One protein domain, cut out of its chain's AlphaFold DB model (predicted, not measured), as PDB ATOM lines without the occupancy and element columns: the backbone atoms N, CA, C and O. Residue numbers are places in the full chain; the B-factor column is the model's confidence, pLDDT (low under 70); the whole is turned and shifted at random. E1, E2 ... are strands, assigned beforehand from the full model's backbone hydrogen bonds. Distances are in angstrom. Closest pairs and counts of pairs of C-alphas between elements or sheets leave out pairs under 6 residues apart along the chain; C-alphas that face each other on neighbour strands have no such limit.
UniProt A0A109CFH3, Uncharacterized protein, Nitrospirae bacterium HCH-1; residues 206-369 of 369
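What this domain is: This is residues 206 to 369 of the 369 residues of an uncharacterized protein of Nitrospirae bacterium HCH-1 (UniProt A0A109CFH3). Two twisted antiparallel sheets, E3-E7-E1-E9-E10 and E6-E5-E4-E2-E8, stand partly face to face amid long loops. With little regular structure, class all strand, 61 of 164 printed residues form ten named strands, E1 to E10. It is compact, radius of gyration of the C-alphas 15.5 A, spans 43 by 40 by 29 A.

How they stand to each other: Start at E1, residues 206 to 214, which bends 77 degrees at 211. In its antiparallel neighbour E7, 309 to 318, O 314 is 2.8 A from N 208. E4, 266 to 272, E5, 275 to 280, and E6, 297 to 299, form a meander of hairpins, antiparallel neighbours in turn, with N 270 2.9 A from O 277.

Where its parts are: Find C-alpha 206 at (82.483, 93.493, 41.213); E7 runs 29.6 A. E2 is 221 to 226, E3 233 to 240, E8 334 to 338, E9 351 to 354; E10, 366 to 368, ends at (78.002, 93.404, 53.887).

The domain as a whole: The printed part has no cut. Long links include E3 to E4; residues 280 to 296 have pLDDT under 70.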
ATOM      1  N   VAL A 206      83.028  93.875  39.909       92.44
ATOM      2  CA  VAL A 206      82.483  93.493  41.213       92.44
ATOM      3  C   VAL A 206      83.547  92.727  41.979       92.44
ATOM      4  O   VAL A 206      84.007  91.679  41.533       92.44
ATOM      5  N   THR A 207      83.919  93.213  43.155       93.88
ATOM      6  CA  THR A 207      84.893  92.578  44.037       93.88
ATOM      7  C   THR A 207      84.232  92.108  45.320       93.88
ATOM      8  O   THR A 207      83.686  92.888  46.097       93.88
ATOM      9  N   TYR A 208      84.377  90.819  45.588       94.88
ATOM     10  CA  TYR A 208      84.024  90.209  46.853       94.88
ATOM     11  C   TYR A 208      85.245  90.109  47.751       94.88
ATOM     12  O   TYR A 208      86.240  89.479  47.387       94.88
ATOM     13  N   GLY A 209      85.170  90.734  48.923       94.44
ATOM     14  CA  GLY A 209      86.192  90.657  49.954       94.44
ATOM     15  C   GLY A 209      85.812  89.659  51.038       94.44
ATOM     16  O   GLY A 209      84.738  89.751  51.625       94.44
ATOM     17  N   PHE A 210      86.733  88.752  51.343       93.06
ATOM     18  CA  PHE A 210      86.637  87.777  52.423       93.06
ATOM     19  C   PHE A 210      87.702  88.108  53.470       93.06
ATOM     20  O   PHE A 210      88.849  87.702  53.307       93.06
ATOM     21  N   PRO A 211      87.384  88.857  54.537       90.00
ATOM     22  CA  PRO A 211      88.339  89.137  55.611       90.00
ATOM     23  C   PRO A 211      88.822  87.875  56.337       90.00
ATOM     24  O   PRO A 211      89.914  87.866  56.896       90.00
ATOM     25  N   TYR A 212      88.007  86.819  56.315       87.38
ATOM     26  CA  TYR A 212      88.308  85.522  56.904       87.38
ATOM     27  C   TYR A 212      87.870  84.411  55.946       87.38
ATOM     28  O   TYR A 212      86.682  84.136  55.810       87.38
ATOM     29  N   LEU A 213      88.825  83.786  55.266       89.38
ATOM     30  CA  LEU A 213      88.610  82.661  54.360       89.38
ATOM     31  C   LEU A 213      89.469  81.472  54.792       89.38
ATOM     32  O   LEU A 213      90.582  81.643  55.289       89.38
ATOM     33  N   HIS A 214      88.948  80.265  54.576       85.69
ATOM     34  CA  HIS A 214      89.643  79.016  54.850       85.69
ATOM     35  C   HIS A 214      89.532  78.065  53.654       85.69
ATOM     36  O   HIS A 214      88.499  78.018  52.987       85.69
ATOM     37  N   THR A 215      90.576  77.270  53.417       86.81
ATOM     38  CA  THR A 215      90.626  76.256  52.345       86.81
ATOM     39  C   THR A 215      90.947  74.853  52.850       86.81
ATOM     40  O   THR A 215      91.333  74.000  52.062       86.81
ATOM     41  N   SER A 216      90.832  74.568  54.147       86.06
ATOM     42  CA  SER A 216      90.981  73.181  54.618       86.06
ATOM     43  C   SER A 216      89.856  72.292  54.115       86.06
ATOM     44  O   SER A 216      88.693  72.700  54.093       86.06
ATOM     45  N   SER A 217      90.186  71.032  53.841       84.31
ATOM     46  CA  SER A 217      89.210  69.969  53.596       84.31
ATOM     47  C   SER A 217      88.232  69.759  54.755       84.31
ATOM     48  O   SER A 217      87.106  69.320  54.529       84.31
ATOM     49  N   SER A 218      88.619  70.101  55.988       83.06
ATOM     50  CA  SER A 218      87.755  69.973  57.172       83.06
ATOM     51  C   SER A 218      86.841  71.185  57.387       83.06
ATOM     52  O   SER A 218      85.917  71.144  58.199       83.06
ATOM     53  N   ALA A 219      87.082  72.275  56.660       82.75
ATOM     54  CA  ALA A 219      86.386  73.544  56.826       82.75
ATOM     55  C   ALA A 219      86.258  74.263  55.475       82.75
ATOM     56  O   ALA A 219      86.625  75.431  55.347       82.75
ATOM     57  N   VAL A 220      85.743  73.520  54.490       88.44
ATOM     58  CA  VAL A 220      85.495  73.974  53.117       88.44
ATOM     59  C   VAL A 220      84.531  75.154  53.120       88.44
ATOM     60  O   VAL A 220      83.516  75.115  53.823       88.44
ATOM     61  N   VAL A 221      84.833  76.176  52.318       91.44
ATOM     62  CA  VAL A 221      83.930  77.307  52.072       91.44
ATOM     63  C   VAL A 221      83.268  77.138  50.708       91.44
ATOM     64  O   VAL A 221      83.928  76.837  49.715       91.44
ATOM     65  N   TYR A 222      81.955  77.329  50.671       90.69
ATOM     66  CA  TYR A 222      81.118  77.274  49.480       90.69
ATOM     67  C   TYR A 222      80.433  78.622  49.317       90.69
ATOM     68  O   TYR A 222      79.785  79.073  50.253       90.69
ATOM     69  N   CYS A 223      80.536  79.254  48.156       92.06
ATOM     70  CA  CYS A 223      79.861  80.517  47.881       92.06
ATOM     71  C   CYS A 223      78.974  80.381  46.649       92.06
ATOM     72  O   CYS A 223      79.459  80.118  45.552       92.06
ATOM     73  N   MET A 224      77.672  80.564  46.837       91.12
ATOM     74  CA  MET A 224      76.686  80.595  45.766       91.12
ATOM     75  C   MET A 224      76.617  82.014  45.218       91.12
ATOM     76  O   MET A 224      76.266  82.929  45.958       91.12
ATOM     77  N   LEU A 225      76.949  82.193  43.945       91.88
ATOM     78  CA  LEU A 225      76.929  83.479  43.255       91.88
ATOM     79  C   LEU A 225      75.857  83.435  42.166       91.88
ATOM     80  O   LEU A 225      75.942  82.610  41.252       91.88
ATOM     81  N   ALA A 226      74.835  84.280  42.281       92.25
ATOM     82  CA  ALA A 226      73.717  84.333  41.342       92.25
ATOM     83  C   ALA A 226      73.835  85.573  40.456       92.25
ATOM     84  O   ALA A 226      74.047  86.670  40.959       92.25
ATOM     85  N   ASN A 227      73.690  85.406  39.142       92.06
ATOM     86  CA  ASN A 227      73.753  86.505  38.187       92.06
ATOM     87  C   ASN A 227      72.346  86.902  37.724       92.06
ATOM     88  O   ASN A 227      71.765  86.270  36.843       92.06
ATOM     89  N   PHE A 228      71.818  87.972  38.311       91.88
ATOM     90  CA  PHE A 228      70.573  88.634  37.922       91.88
ATOM     91  C   PHE A 228      70.782  89.768  36.909       91.88
ATOM     92  O   PHE A 228      69.808  90.392  36.490       91.88
ATOM     93  N   SER A 229      72.026  90.054  36.513       90.19
ATOM     94  CA  SER A 229      72.301  91.057  35.487       90.19
ATOM     95  C   SER A 229      71.858  90.572  34.101       90.19
ATOM     96  O   SER A 229      71.603  89.386  33.866       90.19
ATOM     97  N   THR A 230      71.794  91.499  33.151       88.50
ATOM     98  CA  THR A 230      71.583  91.184  31.732       88.50
ATOM     99  C   THR A 230      72.870  90.772  31.017       88.50
ATOM    100  O   THR A 230      72.820  90.437  29.836       88.50
ATOM    101  N   ASP A 231      74.014  90.812  31.704       88.94
ATOM    102  CA  ASP A 231      75.330  90.506  31.152       88.94
ATOM    103  C   ASP A 231      75.898  89.210  31.754       88.94
ATOM    104  O   ASP A 231      75.384  88.614  32.703       88.94
ATOM    105  N   LYS A 232      76.982  88.738  31.156       87.38
ATOM    106  CA  LYS A 232      77.773  87.599  31.583       87.38
ATOM    107  C   LYS A 232      78.844  88.070  32.579       87.38
ATOM    108  O   LYS A 232      79.714  88.864  32.224       87.38
ATOM    109  N   ALA A 233      78.814  87.538  33.804       89.50
ATOM    110  CA  ALA A 233      79.780  87.852  34.857       89.50
ATOM    111  C   ALA A 233      80.984  86.910  34.783       89.50
ATOM    112  O   ALA A 233      80.854  85.718  35.071       89.50
ATOM    113  N   THR A 234      82.155  87.421  34.414       88.12
ATOM    114  CA  THR A 234      83.353  86.592  34.237       88.12
ATOM    115  C   THR A 234      84.406  86.905  35.279       88.12
ATOM    116  O   THR A 234      84.642  88.063  35.598       88.12
ATOM    117  N   ALA A 235      85.058  85.883  35.811       86.81
ATOM    118  CA  ALA A 235      86.108  86.058  36.791       86.81
ATOM    119  C   ALA A 235      87.301  86.845  36.217       86.81
ATOM    120  O   ALA A 235      87.785  86.566  35.115       86.81
ATOM    121  N   ASP A 236      87.785  87.822  36.981       89.31
ATOM    122  CA  ASP A 236      88.914  88.675  36.610       89.31
ATOM    123  C   ASP A 236      90.193  88.256  37.334       89.31
ATOM    124  O   ASP A 236      91.173  87.853  36.704       89.31
ATOM    125  N   SER A 237      90.151  88.283  38.667       90.81
ATOM    126  CA  SER A 237      91.312  88.024  39.514       90.81
ATOM    127  C   SER A 237      90.933  87.355  40.824       90.81
ATOM    128  O   SER A 237      89.876  87.644  41.387       90.81
ATOM    129  N   PHE A 238      91.852  86.564  41.370       91.62
ATOM    130  CA  PHE A 238      91.828  86.153  42.770       91.62
ATOM    131  C   PHE A 238      93.102  86.627  43.467       91.62
ATOM    132  O   PHE A 238      94.197  86.405  42.961       91.62
ATOM    133  N   VAL A 239      92.969  87.274  44.621       91.44
ATOM    134  CA  VAL A 239      94.102  87.774  45.409       91.44
ATOM    135  C   VAL A 239      94.011  87.197  46.810       91.44
ATOM    136  O   VAL A 239      92.994  87.366  47.486       91.44
ATOM    137  N   VAL A 240      95.088  86.558  47.259       89.56
ATOM    138  CA  VAL A 240      95.266  86.173  48.660       89.56
ATOM    139  C   VAL A 240      95.967  87.321  49.383       89.56
ATOM    140  O   VAL A 240      97.005  87.815  48.943       89.56
ATOM    141  N   LEU A 241      95.369  87.785  50.475       86.25
ATOM    142  CA  LEU A 241      95.945  88.791  51.360       86.25
ATOM    143  C   LEU A 241      96.844  88.103  52.391       86.25
ATOM    144  O   LEU A 241      96.670  86.922  52.693       86.25
ATOM    145  N   SER A 242      97.796  88.846  52.956       71.75
ATOM    146  CA  SER A 242      98.709  88.310  53.971       71.75
ATOM    147  C   SER A 242      97.941  87.726  55.155       71.75
ATOM    148  O   SER A 242      97.018  88.362  55.672       71.75
ATOM    149  N   ASN A 243      98.351  86.546  55.611       64.50
ATOM    150  CA  ASN A 243      97.937  86.023  56.908       64.50
ATOM    151  C   ASN A 243      98.941  86.469  57.989       64.50
ATOM    152  O   ASN A 243      99.968  87.075  57.692       64.50
ATOM    153  N   ALA A 244      98.653  86.188  59.259       57.31
ATOM    154  CA  ALA A 244      99.515  86.606  60.368       57.31
ATOM    155  C   ALA A 244     100.887  85.892  60.400       57.31
ATOM    156  O   ALA A 244     101.760  86.293  61.167       57.31
ATOM    157  N   GLN A 245     101.076  84.832  59.607       61.53
ATOM    158  CA  GLN A 245     102.279  83.994  59.599       61.53
ATOM    159  C   GLN A 245     103.178  84.210  58.370       61.53
ATOM    160  O   GLN A 245     104.341  83.813  58.403       61.53
ATOM    161  N   GLN A 246     102.668  84.812  57.291       61.88
ATOM    162  CA  GLN A 246     103.378  85.032  56.033       61.88
ATOM    163  C   GLN A 246     102.886  86.297  55.324       61.88
ATOM    164  O   GLN A 246     101.687  86.566  55.211       61.88
ATOM    165  N   THR A 247     103.830  87.038  54.749       61.66
ATOM    166  CA  THR A 247     103.529  88.095  53.785       61.66
ATOM    167  C   THR A 247     103.091  87.438  52.476       61.66
ATOM    168  O   THR A 247     103.939  87.012  51.696       61.66
ATOM    169  N   ALA A 248     101.778  87.319  52.238       65.06
ATOM    170  CA  ALA A 248     101.276  86.915  50.922       65.06
ATOM    171  C   ALA A 248     101.795  87.894  49.866       65.06
ATOM    172  O   ALA A 248     101.909  89.096  50.133       65.06
ATOM    173  N   THR A 249     102.075  87.392  48.667       67.19
ATOM    174  CA  THR A 249     102.637  88.208  47.583       67.19
ATOM    175  C   THR A 249     101.697  89.337  47.147       67.19
ATOM    176  O   THR A 249     102.145  90.316  46.555       67.19
ATOM    177  N   GLN A 250     100.395  89.202  47.446       75.50
ATOM    178  CA  GLN A 250      99.305  90.049  46.943       75.50
ATOM    179  C   GLN A 250      99.289  90.135  45.410       75.50
ATOM    180  O   GLN A 250      98.656  91.021  44.836       75.50
ATOM    181  N   ILE A 251      99.962  89.192  44.745       79.12
ATOM    182  CA  ILE A 251      99.991  89.105  43.297       79.12
ATOM    183  C   ILE A 251      98.669  88.464  42.855       79.12
ATOM    184  O   ILE A 251      98.322  87.372  43.310       79.12
ATOM    185  N   PRO A 252      97.895  89.127  41.985       85.50
ATOM    186  CA  PRO A 252      96.649  88.581  41.476       85.50
ATOM    187  C   PRO A 252      96.877  87.348  40.602       85.50
ATOM    188  O   PRO A 252      97.558  87.376  39.571       85.50
ATOM    189  N   TYR A 253      96.200  86.269  40.979       86.50
ATOM    190  CA  TYR A 253      96.014  85.111  40.129       86.50
ATOM    191  C   TYR A 253      95.010  85.427  39.029       86.50
ATOM    192  O   TYR A 253      93.925  85.960  39.278       86.50
ATOM    193  N   GLU A 254      95.353  85.026  37.810       82.25
ATOM    194  CA  GLU A 254      94.430  85.051  36.684       82.25
ATOM    195  C   GLU A 254      93.499  83.848  36.819       82.25
ATOM    196  O   GLU A 254      93.943  82.697  36.801       82.25
ATOM    197  N   LEU A 255      92.204  84.116  36.981       77.44
ATOM    198  CA  LEU A 255      91.209  83.054  37.005       77.44
ATOM    199  C   LEU A 255      90.975  82.532  35.580       77.44
ATOM    200  O   LEU A 255      90.981  83.323  34.631       77.44
ATOM    201  N   PRO A 256      90.763  81.212  35.402       71.62
ATOM    202  CA  PRO A 256      90.440  80.654  34.096       71.62
ATOM    203  C   PRO A 256      89.242  81.380  33.477       71.62
ATOM    204  O   PRO A 256      88.240  81.603  34.152       71.62
ATOM    205  N   SER A 257      89.288  81.687  32.179       66.19
ATOM    206  CA  SER A 257      88.161  82.325  31.472       66.19
ATOM    207  C   SER A 257      86.883  81.472  31.471       66.19
ATOM    208  O   SER A 257      85.795  81.970  31.188       66.19
ATOM    209  N   THR A 258      86.993  80.190  31.827       67.19
ATOM    210  CA  THR A 258      85.867  79.282  32.072       67.19
ATOM    211  C   THR A 258      85.101  79.596  33.358       67.19
ATOM    212  O   THR A 258      83.960  79.157  33.488       67.19
ATOM    213  N   PHE A 259      85.660  80.376  34.291       81.62
ATOM    214  CA  PHE A 259      84.928  80.894  35.449       81.62
ATOM    215  C   PHE A 259      84.027  82.029  35.016       81.62
ATOM    216  O   PHE A 259      84.328  83.210  35.168       81.62
ATOM    217  N   THR A 260      82.903  81.644  34.436       85.25
ATOM    218  CA  THR A 260      81.880  82.577  34.026       85.25
ATOM    219  C   THR A 260      80.510  82.142  34.514       85.25
ATOM    220  O   THR A 260      80.170  80.969  34.427       85.25
ATOM    221  N   ILE A 261      79.694  83.109  34.921       88.19
ATOM    222  CA  ILE A 261      78.289  82.937  35.255       88.19
ATOM    223  C   ILE A 261      77.444  83.632  34.179       88.19
ATOM    224  O   ILE A 261      77.424  84.868  34.116       88.19
ATOM    225  N   PRO A 262      76.761  82.876  33.301       88.31
ATOM    226  CA  PRO A 262      75.821  83.455  32.346       88.31
ATOM    227  C   PRO A 262      74.698  84.228  33.049       88.31
ATOM    228  O   PRO A 262      74.413  83.995  34.225       88.31
ATOM    229  N   ASN A 263      74.040  85.127  32.324       88.56
ATOM    230  CA  ASN A 263      72.876  85.841  32.834       88.56
ATOM    231  C   ASN A 263      71.759  84.859  33.238       88.56
ATOM    232  O   ASN A 263      71.494  83.871  32.549       88.56
ATOM    233  N   GLY A 264      71.109  85.115  34.375       86.81
ATOM    234  CA  GLY A 264      70.048  84.263  34.921       86.81
ATOM    235  C   GLY A 264      70.523  82.907  35.458       86.81
ATOM    236  O   GLY A 264      69.701  82.008  35.640       86.81
ATOM    237  N   ARG A 265      71.831  82.719  35.680       89.44
ATOM    238  CA  ARG A 265      72.411  81.476  36.217       89.44
ATOM    239  C   ARG A 265      73.064  81.698  37.575       89.44
ATOM    240  O   ARG A 265      73.434  82.811  37.937       89.44
ATOM    241  N   THR A 266      73.253  80.592  38.288       87.69
ATOM    242  CA  THR A 266      73.980  80.541  39.556       87.69
ATOM    243  C   THR A 266      75.181  79.618  39.411       87.69
ATOM    244  O   THR A 266      75.099  78.561  38.774       87.69
ATOM    245  N   ALA A 267      76.298  80.006  40.014       86.75
ATOM    246  CA  ALA A 267      77.474  79.161  40.143       86.75
ATOM    247  C   ALA A 267      77.856  78.992  41.611       86.75
ATOM    248  O   ALA A 267      77.676  79.896  42.426       86.75
ATOM    249  N   MET A 268      78.412  77.829  41.931       87.12
ATOM    250  CA  MET A 268      79.026  77.577  43.225       87.12
ATOM    251  C   MET A 268      80.538  77.718  43.094       87.12
ATOM    252  O   MET A 268      81.162  77.023  42.288       87.12
ATOM    253  N   LEU A 269      81.115  78.594  43.908       89.25
ATOM    254  CA  LEU A 269      82.542  78.626  44.188       89.25
ATOM    255  C   LEU A 269      82.832  77.697  45.359       89.25
ATOM    256  O   LEU A 269      82.139  77.759  46.374       89.25
ATOM    257  N   THR A 270      83.876  76.887  45.248       89.62
ATOM    258  CA  THR A 270      84.340  76.029  46.341       89.62
ATOM    259  C   THR A 270      85.791  76.356  46.649       89.62
ATOM    260  O   THR A 270      86.629  76.364  45.751       89.62
ATOM    261  N   PHE A 271      86.095  76.585  47.921       90.62
ATOM    262  CA  PHE A 271      87.435  76.852  48.431       90.62
ATOM    263  C   PHE A 271      87.863  75.666  49.294       90.62
ATOM    264  O   PHE A 271      87.376  75.484  50.411       90.62
ATOM    265  N   SER A 272      88.741  74.820  48.759       90.31
ATOM    266  CA  SER A 272      89.170  73.580  49.414       90.31
ATOM    267  C   SER A 272      90.554  73.159  48.941       90.31
ATOM    268  O   SER A 272      90.920  73.414  47.799       90.31
ATOM    269  N   ASN A 273      91.320  72.501  49.807       88.62
ATOM    270  CA  ASN A 273      92.665  71.989  49.551       88.62
ATOM    271  C   ASN A 273      93.606  73.011  48.891       88.62
ATOM    272  O   ASN A 273      94.331  72.668  47.964       88.62
ATOM    273  N   GLN A 274      93.570  74.266  49.357       87.31
ATOM    274  CA  GLN A 274      94.338  75.391  48.787       87.31
ATOM    275  C   GLN A 274      94.054  75.624  47.294       87.31
ATOM    276  O   GLN A 274      94.925  76.020  46.516       87.31
ATOM    277  N   ARG A 275      92.814  75.357  46.878       88.62
ATOM    278  CA  ARG A 275      92.331  75.577  45.519       88.62
ATOM    279  C   ARG A 275      90.983  76.277  45.525       88.62
ATOM    280  O   ARG A 275      90.188  76.131  46.457       88.62
ATOM    281  N   VAL A 276      90.734  77.009  44.445       88.88
ATOM    282  CA  VAL A 276      89.441  77.622  44.138       88.88
ATOM    283  C   VAL A 276      88.844  76.905  42.941       88.88
ATOM    284  O   VAL A 276      89.477  76.789  41.892       88.88
ATOM    285  N   TYR A 277      87.614  76.448  43.090       86.06
ATOM    286  CA  TYR A 277      86.847  75.779  42.052       86.06
ATOM    287  C   TYR A 277      85.602  76.603  41.738       86.06
ATOM    288  O   TYR A 277      85.044  77.221  42.642       86.06
ATOM    289  N   SER A 278      85.125  76.575  40.495       81.12
ATOM    290  CA  SER A 278      83.807  77.106  40.142       81.12
ATOM    291  C   SER A 278      83.051  76.100  39.301       81.12
ATOM    292  O   SER A 278      83.600  75.496  38.376       81.12
ATOM    293  N   ARG A 279      81.771  75.945  39.624       75.44
ATOM    294  CA  ARG A 279      80.855  75.065  38.917       75.44
ATOM    295  C   ARG A 279      79.558  75.811  38.639       75.44
ATOM    296  O   ARG A 279      78.832  76.160  39.567       75.44
ATOM    297  N   VAL A 280      79.263  76.024  37.361       64.69
ATOM    298  CA  VAL A 280      77.976  76.573  36.916       64.69
ATOM    299  C   VAL A 280      76.942  75.453  36.961       64.69
ATOM    300  O   VAL A 280      77.185  74.350  36.465       64.69
ATOM    301  N   GLN A 281      75.806  75.694  37.611       58.25
ATOM    302  CA  GLN A 281      74.756  74.689  37.730       58.25
ATOM    303  C   GLN A 281      73.785  74.819  36.552       58.25
ATOM    304  O   GLN A 281      72.776  75.515  36.627       58.25
ATOM    305  N   ASP A 282      74.086  74.131  35.450       51.44
ATOM    306  CA  ASP A 282      73.227  74.159  34.258       51.44
ATOM    307  C   ASP A 282      72.021  73.207  34.354       51.44
ATOM    308  O   ASP A 282      71.084  73.327  33.562       51.44
ATOM    309  N   ASN A 283      72.001  72.290  35.337       42.16
ATOM    310  CA  ASN A 283      70.914  71.326  35.532       42.16
ATOM    311  C   ASN A 283      70.771  70.867  37.004       42.16
ATOM    312  O   ASN A 283      71.765  70.685  37.713       42.16
ATOM    313  N   ALA A 284      69.529  70.657  37.455       40.00
ATOM    314  CA  ALA A 284      69.126  70.436  38.854       40.00
ATOM    315  C   ALA A 284      69.567  69.092  39.485       40.00
ATOM    316  O   ALA A 284      69.209  68.798  40.620       40.00
ATOM    317  N   THR A 285      70.344  68.264  38.781       37.91
ATOM    318  CA  THR A 285      70.772  66.920  39.227       37.91
ATOM    319  C   THR A 285      72.214  66.852  39.730       37.91
ATOM    320  O   THR A 285      72.730  65.775  40.023       37.91
ATOM    321  N   ALA A 286      72.892  67.990  39.840       44.72
ATOM    322  CA  ALA A 286      74.233  68.030  40.388       44.72
ATOM    323  C   ALA A 286      74.226  67.860  41.909       44.72
ATOM    324  O   ALA A 286      73.777  68.750  42.625       44.72
ATOM    325  N   SER A 287      74.751  66.738  42.397       43.75
ATOM    326  CA  SER A 287      75.017  66.555  43.820       43.75
ATOM    327  C   SER A 287      76.104  67.526  44.300       43.75
ATOM    328  O   SER A 287      77.056  67.817  43.572       43.75
ATOM    329  N   ASP A 288      76.010  67.944  45.566       49.69
ATOM    330  CA  ASP A 288      77.021  68.729  46.305       49.69
ATOM    331  C   ASP A 288      78.419  68.068  46.358       49.69
ATOM    332  O   ASP A 288      79.360  68.632  46.911       49.69
ATOM    333  N   ASN A 289      78.560  66.866  45.789       45.12
ATOM    334  CA  ASN A 289      79.752  66.027  45.830       45.12
ATOM    335  C   ASN A 289      80.320  65.711  44.432       45.12
ATOM    336  O   ASN A 289      81.080  64.757  44.273       45.12
ATOM    337  N   GLY A 290      79.916  66.454  43.396       46.53
ATOM    338  CA  GLY A 290      80.413  66.250  42.036       46.53
ATOM    339  C   GLY A 290      81.922  66.477  41.951       46.53
ATOM    340  O   GLY A 290      82.381  67.600  42.145       46.53
ATOM    341  N   THR A 291      82.677  65.420  41.642       40.94
ATOM    342  CA  THR A 291      84.125  65.442  41.405       40.94
ATOM    343  C   THR A 291      84.463  66.542  40.401       40.94
ATOM    344  O   THR A 291      84.124  66.446  39.220       40.94
ATOM    345  N   ILE A 292      85.067  67.628  40.880       49.28
ATOM    346  CA  ILE A 292      85.427  68.772  40.045       49.28
ATOM    347  C   ILE A 292      86.676  68.382  39.254       49.28
ATOM    348  O   ILE A 292      87.678  67.991  39.844       49.28
ATOM    349  N   SER A 293      86.610  68.436  37.923       44.69
ATOM    350  CA  SER A 293      87.748  68.104  37.065       44.69
ATOM    351  C   SER A 293      88.885  69.116  37.259       44.69
ATOM    352  O   SER A 293      88.670  70.331  37.223       44.69
ATOM    353  N   ASP A 294      90.109  68.611  37.442       47.34
ATOM    354  CA  ASP A 294      91.292  69.380  37.866       47.34
ATOM    355  C   ASP A 294      91.609  70.606  36.991       47.34
ATOM    356  O   ASP A 294      92.138  71.603  37.486       47.34
ATOM    357  N   ASN A 295      91.204  70.586  35.717       48.50
ATOM    358  CA  ASN A 295      91.451  71.656  34.743       48.50
ATOM    359  C   ASN A 295      90.547  72.899  34.897       48.50
ATOM    360  O   ASN A 295      90.637  73.832  34.103       48.50
ATOM    361  N   THR A 296      89.663  72.920  35.898       65.44
ATOM    362  CA  THR A 296      88.764  74.051  36.207       65.44
ATOM    363  C   THR A 296      89.055  74.666  37.576       65.44
ATOM    364  O   THR A 296      88.187  75.277  38.189       65.44
ATOM    365  N   SER A 297      90.268  74.481  38.097       79.19
ATOM    366  CA  SER A 297      90.619  74.926  39.445       79.19
ATOM    367  C   SER A 297      91.854  75.817  39.459       79.19
ATOM    368  O   SER A 297      92.838  75.545  38.773       79.19
ATOM    369  N   LEU A 298      91.807  76.871  40.269       86.25
ATOM    370  CA  LEU A 298      92.948  77.730  40.550       86.25
ATOM    371  C   LEU A 298      93.718  77.171  41.751       86.25
ATOM    372  O   LEU A 298      93.125  76.938  42.801       86.25
ATOM    373  N   ASN A 299      95.031  76.984  41.606       87.31
ATOM    374  CA  ASN A 299      95.920  76.610  42.705       87.31
ATOM    375  C   ASN A 299      96.454  77.861  43.413       87.31
ATOM    376  O   ASN A 299      97.076  78.692  42.758       87.31
ATOM    377  N   ILE A 300      96.251  77.958  44.727       87.25
ATOM    378  CA  ILE A 300      96.703  79.081  45.566       87.25
ATOM    379  C   ILE A 300      97.626  78.623  46.704       87.25
ATOM    380  O   ILE A 300      97.820  79.334  47.690       87.25
ATOM    381  N   ALA A 301      98.204  77.424  46.585       86.38
ATOM    382  CA  ALA A 301      99.076  76.828  47.596       86.38
ATOM    383  C   ALA A 301     100.314  77.673  47.935       86.38
ATOM    384  O   ALA A 301     100.806  77.611  49.053       86.38
ATOM    385  N   ASN A 302     100.805  78.487  46.996       84.25
ATOM    386  CA  ASN A 302     101.992  79.315  47.221       84.25
ATOM    387  C   ASN A 302     101.737  80.515  48.146       84.25
ATOM    388  O   ASN A 302     102.686  81.004  48.749       84.25
ATOM    389  N   ASP A 303     100.489  80.980  48.268       82.06
ATOM    390  CA  ASP A 303     100.127  82.110  49.140       82.06
ATOM    391  C   ASP A 303      99.294  81.682  50.360       82.06
ATOM    392  O   ASP A 303      98.885  82.515  51.168       82.06
ATOM    393  N   THR A 304      99.003  80.387  50.501       83.44
ATOM    394  CA  THR A 304      98.166  79.855  51.583       83.44
ATOM    395  C   THR A 304      98.895  78.767  52.359       83.44
ATOM    396  O   THR A 304      99.839  78.152  51.877       83.44
ATOM    397  N   CYS A 305      98.450  78.504  53.588       80.25
ATOM    398  CA  CYS A 305      98.918  77.366  54.373       80.25
ATOM    399  C   CYS A 305      97.770  76.417  54.725       80.25
ATOM    400  O   CYS A 305      96.588  76.757  54.617       80.25
ATOM    401  N   VAL A 306      98.129  75.179  55.074       83.12
ATOM    402  CA  VAL A 306      97.170  74.151  55.501       83.12
ATOM    403  C   VAL A 306      96.558  74.586  56.832       83.12
ATOM    404  O   VAL A 306      97.283  75.007  57.725       83.12
ATOM    405  N   ASP A 307      95.231  74.500  56.940       81.75
ATOM    406  CA  ASP A 307      94.467  74.837  58.154       81.75
ATOM    407  C   ASP A 307      94.674  76.273  58.679       81.75
ATOM    408  O   ASP A 307      94.536  76.557  59.869       81.75
ATOM    409  N   CYS A 308      94.987  77.199  57.770       80.88
ATOM    410  CA  CYS A 308      95.156  78.616  58.063       80.88
ATOM    411  C   CYS A 308      93.979  79.451  57.572       80.88
ATOM    412  O   CYS A 308      93.368  79.155  56.542       80.88
ATOM    413  N   SER A 309      93.737  80.561  58.268       84.06
ATOM    414  CA  SER A 309      92.788  81.585  57.834       84.06
ATOM    415  C   SER A 309      93.521  82.777  57.240       84.06
ATOM    416  O   SER A 309      94.588  83.163  57.720       84.06
ATOM    417  N   TYR A 310      92.950  83.359  56.197       87.56
ATOM    418  CA  TYR A 310      93.546  84.478  55.477       87.56
ATOM    419  C   TYR A 310      92.468  85.394  54.911       87.56
ATOM    420  O   TYR A 310      91.306  85.008  54.779       87.56
ATOM    421  N   GLY A 311      92.865  86.617  54.575       89.19
ATOM    422  CA  GLY A 311      92.023  87.497  53.783       89.19
ATOM    423  C   GLY A 311      92.118  87.127  52.303       89.19
ATOM    424  O   GLY A 311      93.180  86.732  51.833       89.19
ATOM    425  N   ALA A 312      91.044  87.283  51.543       92.06
ATOM    426  CA  ALA A 312      91.083  87.119  50.095       92.06
ATOM    427  C   ALA A 312      90.132  88.084  49.393       92.06
ATOM    428  O   ALA A 312      89.180  88.593  49.989       92.06
ATOM    429  N   ARG A 313      90.377  88.321  48.106       92.75
ATOM    430  CA  ARG A 313      89.450  89.019  47.217       92.75
ATOM    431  C   ARG A 313      89.266  88.228  45.934       92.75
ATOM    432  O   ARG A 313      90.244  87.749  45.363       92.75
ATOM    433  N   ILE A 314      88.028  88.132  45.466       93.00
ATOM    434  CA  ILE A 314      87.714  87.660  44.117       93.00
ATOM    435  C   ILE A 314      87.013  88.774  43.355       93.00
ATOM    436  O   ILE A 314      86.063  89.368  43.862       93.00
ATOM    437  N   SER A 315      87.485  89.055  42.149       92.81
ATOM    438  CA  SER A 315      86.904  90.070  41.276       92.81
ATOM    439  C   SER A 315      86.251  89.421  40.068       92.81
ATOM    440  O   SER A 315      86.770  88.453  39.509       92.81
ATOM    441  N   TRP A 316      85.131  89.995  39.660       92.56
ATOM    442  CA  TRP A 316      84.342  89.648  38.492       92.56
ATOM    443  C   TRP A 316      84.219  90.883  37.618       92.56
ATOM    444  O   TRP A 316      84.186  92.001  38.120       92.56
ATOM    445  N   THR A 317      84.138  90.673  36.316       91.06
ATOM    446  CA  THR A 317      84.001  91.728  35.327       91.06
ATOM    447  C   THR A 317      82.931  91.364  34.316       91.06
ATOM    448  O   THR A 317      82.726  90.191  33.976       91.06
ATOM    449  N   SER A 318      82.247  92.386  33.830       88.50
ATOM    450  CA  SER A 318      81.330  92.279  32.707       88.50
ATOM    451  C   SER A 318      82.061  91.912  31.414       88.50
ATOM    452  O   SER A 318      83.067  92.530  31.066       88.50
ATOM    453  N   ALA A 319      81.543  90.931  30.669       75.75
ATOM    454  CA  ALA A 319      82.148  90.501  29.406       75.75
ATOM    455  C   ALA A 319      81.687  91.319  28.188       75.75
ATOM    456  O   ALA A 319      82.462  91.472  27.247       75.75
ATOM    457  N   LEU A 320      80.436  91.801  28.175       67.88
ATOM    458  CA  LEU A 320      79.830  92.489  27.021       67.88
ATOM    459  C   LEU A 320      79.232  93.854  27.384       67.88
ATOM    460  O   LEU A 320      78.490  94.435  26.590       67.88
ATOM    461  N   ALA A 321      79.519  94.362  28.582       63.44
ATOM    462  CA  ALA A 321      78.919  95.593  29.059       63.44
ATOM    463  C   ALA A 321      79.190  96.803  28.159       63.44
ATOM    464  O   ALA A 321      80.282  97.012  27.625       63.44
ATOM    465  N   THR A 322      78.173  97.654  28.086       65.06
ATOM    466  CA  THR A 322      78.306  99.045  27.652       65.06
ATOM    467  C   THR A 322      78.617  99.915  28.872       65.06
ATOM    468  O   THR A 322      78.518  99.453  30.004       65.06
ATOM    469  N   MET A 323      78.950 101.194  28.680       66.69
ATOM    470  CA  MET A 323      79.226 102.116  29.800       66.69
ATOM    471  C   MET A 323      78.054 102.312  30.781       66.69
ATOM    472  O   MET A 323      78.237 102.924  31.830       66.69
ATOM    473  N   THR A 324      76.847 101.871  30.421       68.19
ATOM    474  CA  THR A 324      75.606 102.148  31.157       68.19
ATOM    475  C   THR A 324      74.952 100.908  31.759       68.19
ATOM    476  O   THR A 324      73.947 101.040  32.451       68.19
ATOM    477  N   SER A 325      75.456  99.705  31.472       75.62
ATOM    478  CA  SER A 325      74.853  98.459  31.951       75.62
ATOM    479  C   SER A 325      75.891  97.345  32.028       75.62
ATOM    480  O   SER A 325      76.486  96.988  31.008       75.62
ATOM    481  N   GLY A 326      76.033  96.745  33.204       85.94
ATOM    482  CA  GLY A 326      76.917  95.613  33.453       85.94
ATOM    483  C   GLY A 326      76.574  94.924  34.768       85.94
ATOM    484  O   GLY A 326      75.440  95.010  35.240       85.94
ATOM    485  N   VAL A 327      77.552  94.227  35.335       89.81
ATOM    486  CA  VAL A 327      77.449  93.606  36.658       89.81
ATOM    487  C   VAL A 327      77.716  94.621  37.769       89.81
ATOM    488  O   VAL A 327      78.571  95.491  37.639       89.81
ATOM    489  N   ASP A 328      77.008  94.476  38.879       91.12
ATOM    490  CA  ASP A 328      77.196  95.236  40.115       91.12
ATOM    491  C   ASP A 328      76.870  94.340  41.329       91.12
ATOM    492  O   ASP A 328      76.448  93.186  41.180       91.12
ATOM    493  N   CYS A 329      77.065  94.836  42.548       92.19
ATOM    494  CA  CYS A 329      76.817  94.065  43.766       92.19
ATOM    495  C   CYS A 329      75.344  93.699  43.990       92.19
ATOM    496  O   CYS A 329      75.065  92.745  44.716       92.19
ATOM    497  N   LEU A 330      74.406  94.442  43.394       89.94
ATOM    498  CA  LEU A 330      72.966  94.192  43.519       89.94
ATOM    499  C   LEU A 330      72.498  93.106  42.547       89.94
ATOM    500  O   LEU A 330      71.632  92.296  42.876       89.94
ATOM    501  N   SER A 331      73.077  93.090  41.353       91.50
ATOM    502  CA  SER A 331      72.765  92.159  40.274       91.50
ATOM    503  C   SER A 331      73.573  90.867  40.343       91.50
ATOM    504  O   SER A 331      73.170  89.883  39.725       91.50
ATOM    505  N   LEU A 332      74.670  90.822  41.100       92.75
ATOM    506  CA  LEU A 332      75.504  89.629  41.240       92.75
ATOM    507  C   LEU A 332      75.607  89.120  42.690       92.75
ATOM    508  O   LEU A 332      76.724  88.857  43.103       92.75
ATOM    509  N   PRO A 333      74.536  88.991  43.497       93.69
ATOM    510  CA  PRO A 333      74.631  88.703  44.930       93.69
ATOM    511  C   PRO A 333      75.236  87.329  45.240       93.69
ATOM    512  O   PRO A 333      75.067  86.357  44.495       93.69
ATOM    513  N   MET A 334      75.891  87.244  46.400       93.50
ATOM    514  CA  MET A 334      76.583  86.042  46.862       93.50
ATOM    515  C   MET A 334      76.125  85.612  48.254       93.50
ATOM    516  O   MET A 334      75.929  86.453  49.124       93.50
ATOM    517  N   ALA A 335      76.022  84.301  48.466       92.44
ATOM    518  CA  ALA A 335      75.792  83.684  49.768       92.44
ATOM    519  C   ALA A 335      76.872  82.633  50.062       92.44
ATOM    520  O   ALA A 335      76.983  81.650  49.326       92.44
ATOM    521  N   CYS A 336      77.652  82.818  51.128       92.94
ATOM    522  CA  CYS A 336      78.706  81.879  51.522       92.94
ATOM    523  C   CYS A 336      78.349  81.033  52.747       92.94
ATOM    524  O   CYS A 336      77.728  81.492  53.706       92.94
ATOM    525  N   PHE A 337      78.824  79.792  52.733       91.50
ATOM    526  CA  PHE A 337      78.624  78.784  53.761       91.50
ATOM    527  C   PHE A 337      79.943  78.069  54.053       91.50
ATOM    528  O   PHE A 337      80.762  77.873  53.158       91.50
ATOM    529  N   GLN A 338      80.132  77.618  55.287       89.81
ATOM    530  CA  GLN A 338      81.330  76.909  55.716       89.81
ATOM    531  C   GLN A 338      80.991  75.571  56.380       89.81
ATOM    532  O   GLN A 338      80.041  75.447  57.160       89.81
ATOM    533  N   GLY A 339      81.841  74.579  56.114       85.25
ATOM    534  CA  GLY A 339      81.862  73.294  56.800       85.25
ATOM    535  C   GLY A 339      81.325  72.129  55.974       85.25
ATOM    536  O   GLY A 339      80.750  72.275  54.890       85.25
ATOM    537  N   THR A 340      81.538  70.933  56.516       79.94
ATOM    538  CA  THR A 340      81.190  69.651  55.890       79.94
ATOM    539  C   THR A 340      79.856  69.079  56.382       79.94
ATOM    540  O   THR A 340      79.391  68.078  55.846       79.94
ATOM    541  N   THR A 341      79.207  69.716  57.362       81.69
ATOM    542  CA  THR A 341      77.904  69.294  57.905       81.69
ATOM    543  C   THR A 341      76.736  69.768  57.039       81.69
ATOM    544  O   THR A 341      76.848  70.765  56.324       81.69
ATOM    545  N   LEU A 342      75.595  69.078  57.138       80.38
ATOM    546  CA  LEU A 342      74.320  69.504  56.557       80.38
ATOM    547  C   LEU A 342      73.311  69.807  57.685       80.38
ATOM    548  O   LEU A 342      73.106  68.937  58.533       80.38
ATOM    549  N   PRO A 343      72.684  70.999  57.712       80.44
ATOM    550  CA  PRO A 343      72.956  72.148  56.843       80.44
ATOM    551  C   PRO A 343      74.349  72.753  57.099       80.44
ATOM    552  O   PRO A 343      74.926  72.612  58.183       80.44
ATOM    553  N   LYS A 344      74.901  73.421  56.082       84.19
ATOM    554  CA  LYS A 344      76.169  74.154  56.204       84.19
ATOM    555  C   LYS A 344      75.954  75.419  57.041       84.19
ATOM    556  O   LYS A 344      74.860  75.980  57.037       84.19
ATOM    557  N   ARG A 345      76.983  75.880  57.759       88.75
ATOM    558  CA  ARG A 345      76.886  77.113  58.561       88.75
ATOM    559  C   ARG A 345      77.034  78.333  57.664       88.75
ATOM    560  O   ARG A 345      77.952  78.357  56.851       88.75
ATOM    561  N   ASN A 346      76.191  79.345  57.842       89.19
ATOM    562  CA  ASN A 346      76.352  80.614  57.134       89.19
ATOM    563  C   ASN A 346      77.684  81.258  57.519       89.19
ATOM    564  O   ASN A 346      78.038  81.330  58.697       89.19
ATOM    565  N   MET A 347      78.407  81.725  56.511       89.44
ATOM    566  CA  MET A 347      79.560  82.587  56.698       89.44
ATOM    567  C   MET A 347      79.056  84.031  56.762       89.44
ATOM    568  O   MET A 347      78.199  84.407  55.972       89.44
ATOM    569  N   VAL A 348      79.569  84.821  57.701       86.00
ATOM    570  CA  VAL A 348      79.228  86.244  57.870       86.00
ATOM    571  C   VAL A 348      80.499  87.084  57.818       86.00
ATOM    572  O   VAL A 348      81.584  86.585  58.125       86.00
ATOM    573  N   GLY A 349      80.371  88.355  57.447       84.44
ATOM    574  CA  GLY A 349      81.479  89.310  57.461       84.44
ATOM    575  C   GLY A 349      82.308  89.356  56.178       84.44
ATOM    576  O   GLY A 349      83.390  89.942  56.188       84.44
ATOM    577  N   TYR A 350      81.822  88.777  55.076       92.06
ATOM    578  CA  TYR A 350      82.312  89.113  53.735       92.06
ATOM    579  C   TYR A 350      81.492  90.270  53.158       92.06
ATOM    580  O   TYR A 350      80.393  90.575  53.626       92.06
ATOM    581  N   TYR A 351      82.043  90.941  52.154       93.12
ATOM    582  CA  TYR A 351      81.388  92.082  51.525       93.12
ATOM    583  C   TYR A 351      81.532  92.047  50.012       93.12
ATOM    584  O   TYR A 351      82.456  91.438  49.475       93.12
ATOM    585  N   CYS A 352      80.628  92.745  49.341       94.06
ATOM    586  CA  CYS A 352      80.710  93.079  47.933       94.06
ATOM    587  C   CYS A 352      80.982  94.570  47.781       94.06
ATOM    588  O   CYS A 352      80.292  95.367  48.411       94.06
ATOM    589  N   SER A 353      81.952  94.932  46.947       92.19
ATOM    590  CA  SER A 353      82.172  96.290  46.457       92.19
ATOM    591  C   SER A 353      82.128  96.284  44.935       92.19
ATOM    592  O   SER A 353      82.713  95.394  44.324       92.19
ATOM    593  N   ASP A 354      81.502  97.277  44.318       89.81
ATOM    594  CA  ASP A 354      81.527  97.452  42.861       89.81
ATOM    595  C   ASP A 354      82.047  98.836  42.466       89.81
ATOM    596  O   ASP A 354      82.265  99.698  43.313       89.81
ATOM    597  N   ASP A 355      82.304  99.046  41.181       80.56
ATOM    598  CA  ASP A 355      82.667 100.352  40.624       80.56
ATOM    599  C   ASP A 355      81.459 101.129  40.075       80.56
ATOM    600  O   ASP A 355      81.620 102.187  39.453       80.56
ATOM    601  N   SER A 356      80.239 100.644  40.326       70.56
ATOM    602  CA  SER A 356      79.026 101.353  39.948       70.56
ATOM    603  C   SER A 356      78.853 102.579  40.851       70.56
ATOM    604  O   SER A 356      78.948 102.519  42.075       70.56
ATOM    605  N   THR A 357      78.591 103.739  40.251       60.38
ATOM    606  CA  THR A 357      78.308 104.979  40.998       60.38
ATOM    607  C   THR A 357      76.836 105.091  41.402       60.38
ATOM    608  O   THR A 357      76.408 106.123  41.912       60.38
ATOM    609  N   SER A 358      76.057 104.026  41.197       56.62
ATOM    610  CA  SER A 358      74.623 103.949  41.495       56.62
ATOM    611  C   SER A 358      74.310 103.943  42.998       56.62
ATOM    612  O   SER A 358      73.138 103.985  43.374       56.62
ATOM    613  N   GLY A 359      75.326 103.889  43.864       57.00
ATOM    614  CA  GLY A 359      75.155 103.937  45.308       57.00
ATOM    615  C   GLY A 359      74.796 105.331  45.844       57.00
ATOM    616  O   GLY A 359      74.919 106.350  45.150       57.00
ATOM    617  N   PRO A 360      74.360 105.424  47.116       47.62
ATOM    618  CA  PRO A 360      73.989 106.691  47.736       47.62
ATOM    619  C   PRO A 360      75.116 107.732  47.650       47.62
ATOM    620  O   PRO A 360      76.235 107.505  48.113       47.62
ATOM    621  N   GLY A 361      74.816 108.896  47.068       59.84
ATOM    622  CA  GLY A 361      75.781 109.990  46.924       59.84
ATOM    623  C   GLY A 361      76.852 109.772  45.848       59.84
ATOM    624  O   GLY A 361      77.903 110.404  45.932       59.84
ATOM    625  N   GLY A 362      76.617 108.892  44.864       61.72
ATOM    626  CA  GLY A 362      77.541 108.672  43.743       61.72
ATOM    627  C   GLY A 362      78.735 107.777  44.082       61.72
ATOM    628  O   GLY A 362      79.746 107.807  43.383       61.72
ATOM    629  N   LYS A 363      78.655 107.032  45.192       67.12
ATOM    630  CA  LYS A 363      79.723 106.148  45.673       67.12
ATOM    631  C   LYS A 363      79.502 104.699  45.211       67.12
ATOM    632  O   LYS A 363      78.348 104.318  45.029       67.12
ATOM    633  N   PRO A 364      80.585 103.906  45.100       68.06
ATOM    634  CA  PRO A 364      80.543 102.445  45.031       68.06
ATOM    635  C   PRO A 364      79.506 101.821  45.963       68.06
ATOM    636  O   PRO A 364      79.430 102.216  47.135       68.06
ATOM    637  N   ASN A 365      78.753 100.823  45.492       73.44
ATOM    638  CA  ASN A 365      77.942 100.035  46.416       73.44
ATOM    639  C   ASN A 365      78.863  99.192  47.296       73.44
ATOM    640  O   ASN A 365      79.789  98.553  46.801       73.44
ATOM    641  N   LEU A 366      78.567  99.158  48.593       77.81
ATOM    642  CA  LEU A 366      79.192  98.256  49.551       77.81
ATOM    643  C   LEU A 366      78.088  97.491  50.280       77.81
ATOM    644  O   LEU A 366      77.312  98.088  51.025       77.81
ATOM    645  N   ILE A 367      78.023  96.178  50.067       77.31
ATOM    646  CA  ILE A 367      77.038  95.297  50.707       77.31
ATOM    647  C   ILE A 367      77.787  94.326  51.612       77.31
ATOM    648  O   ILE A 367      78.596  93.538  51.128       77.31
ATOM    649  N   GLY A 368      77.540  94.399  52.919       74.69
ATOM    650  CA  GLY A 368      78.002  93.404  53.887       74.69
ATOM    651  C   GLY A 368      76.965  92.298  54.059       74.69
ATOM    652  O   GLY A 368      75.766  92.584  54.030       74.69
ATOM    653  N   TYR A 369      77.434  91.065  54.237       73.25
ATOM    654  CA  TYR A 369      76.598  89.869  54.375       73.25
ATOM    655  C   TYR A 369      76.801  89.154  55.711       73.25
ATOM    656  O   TYR A 369      77.950  89.133  56.227       73.25
TER     657      TYR A 369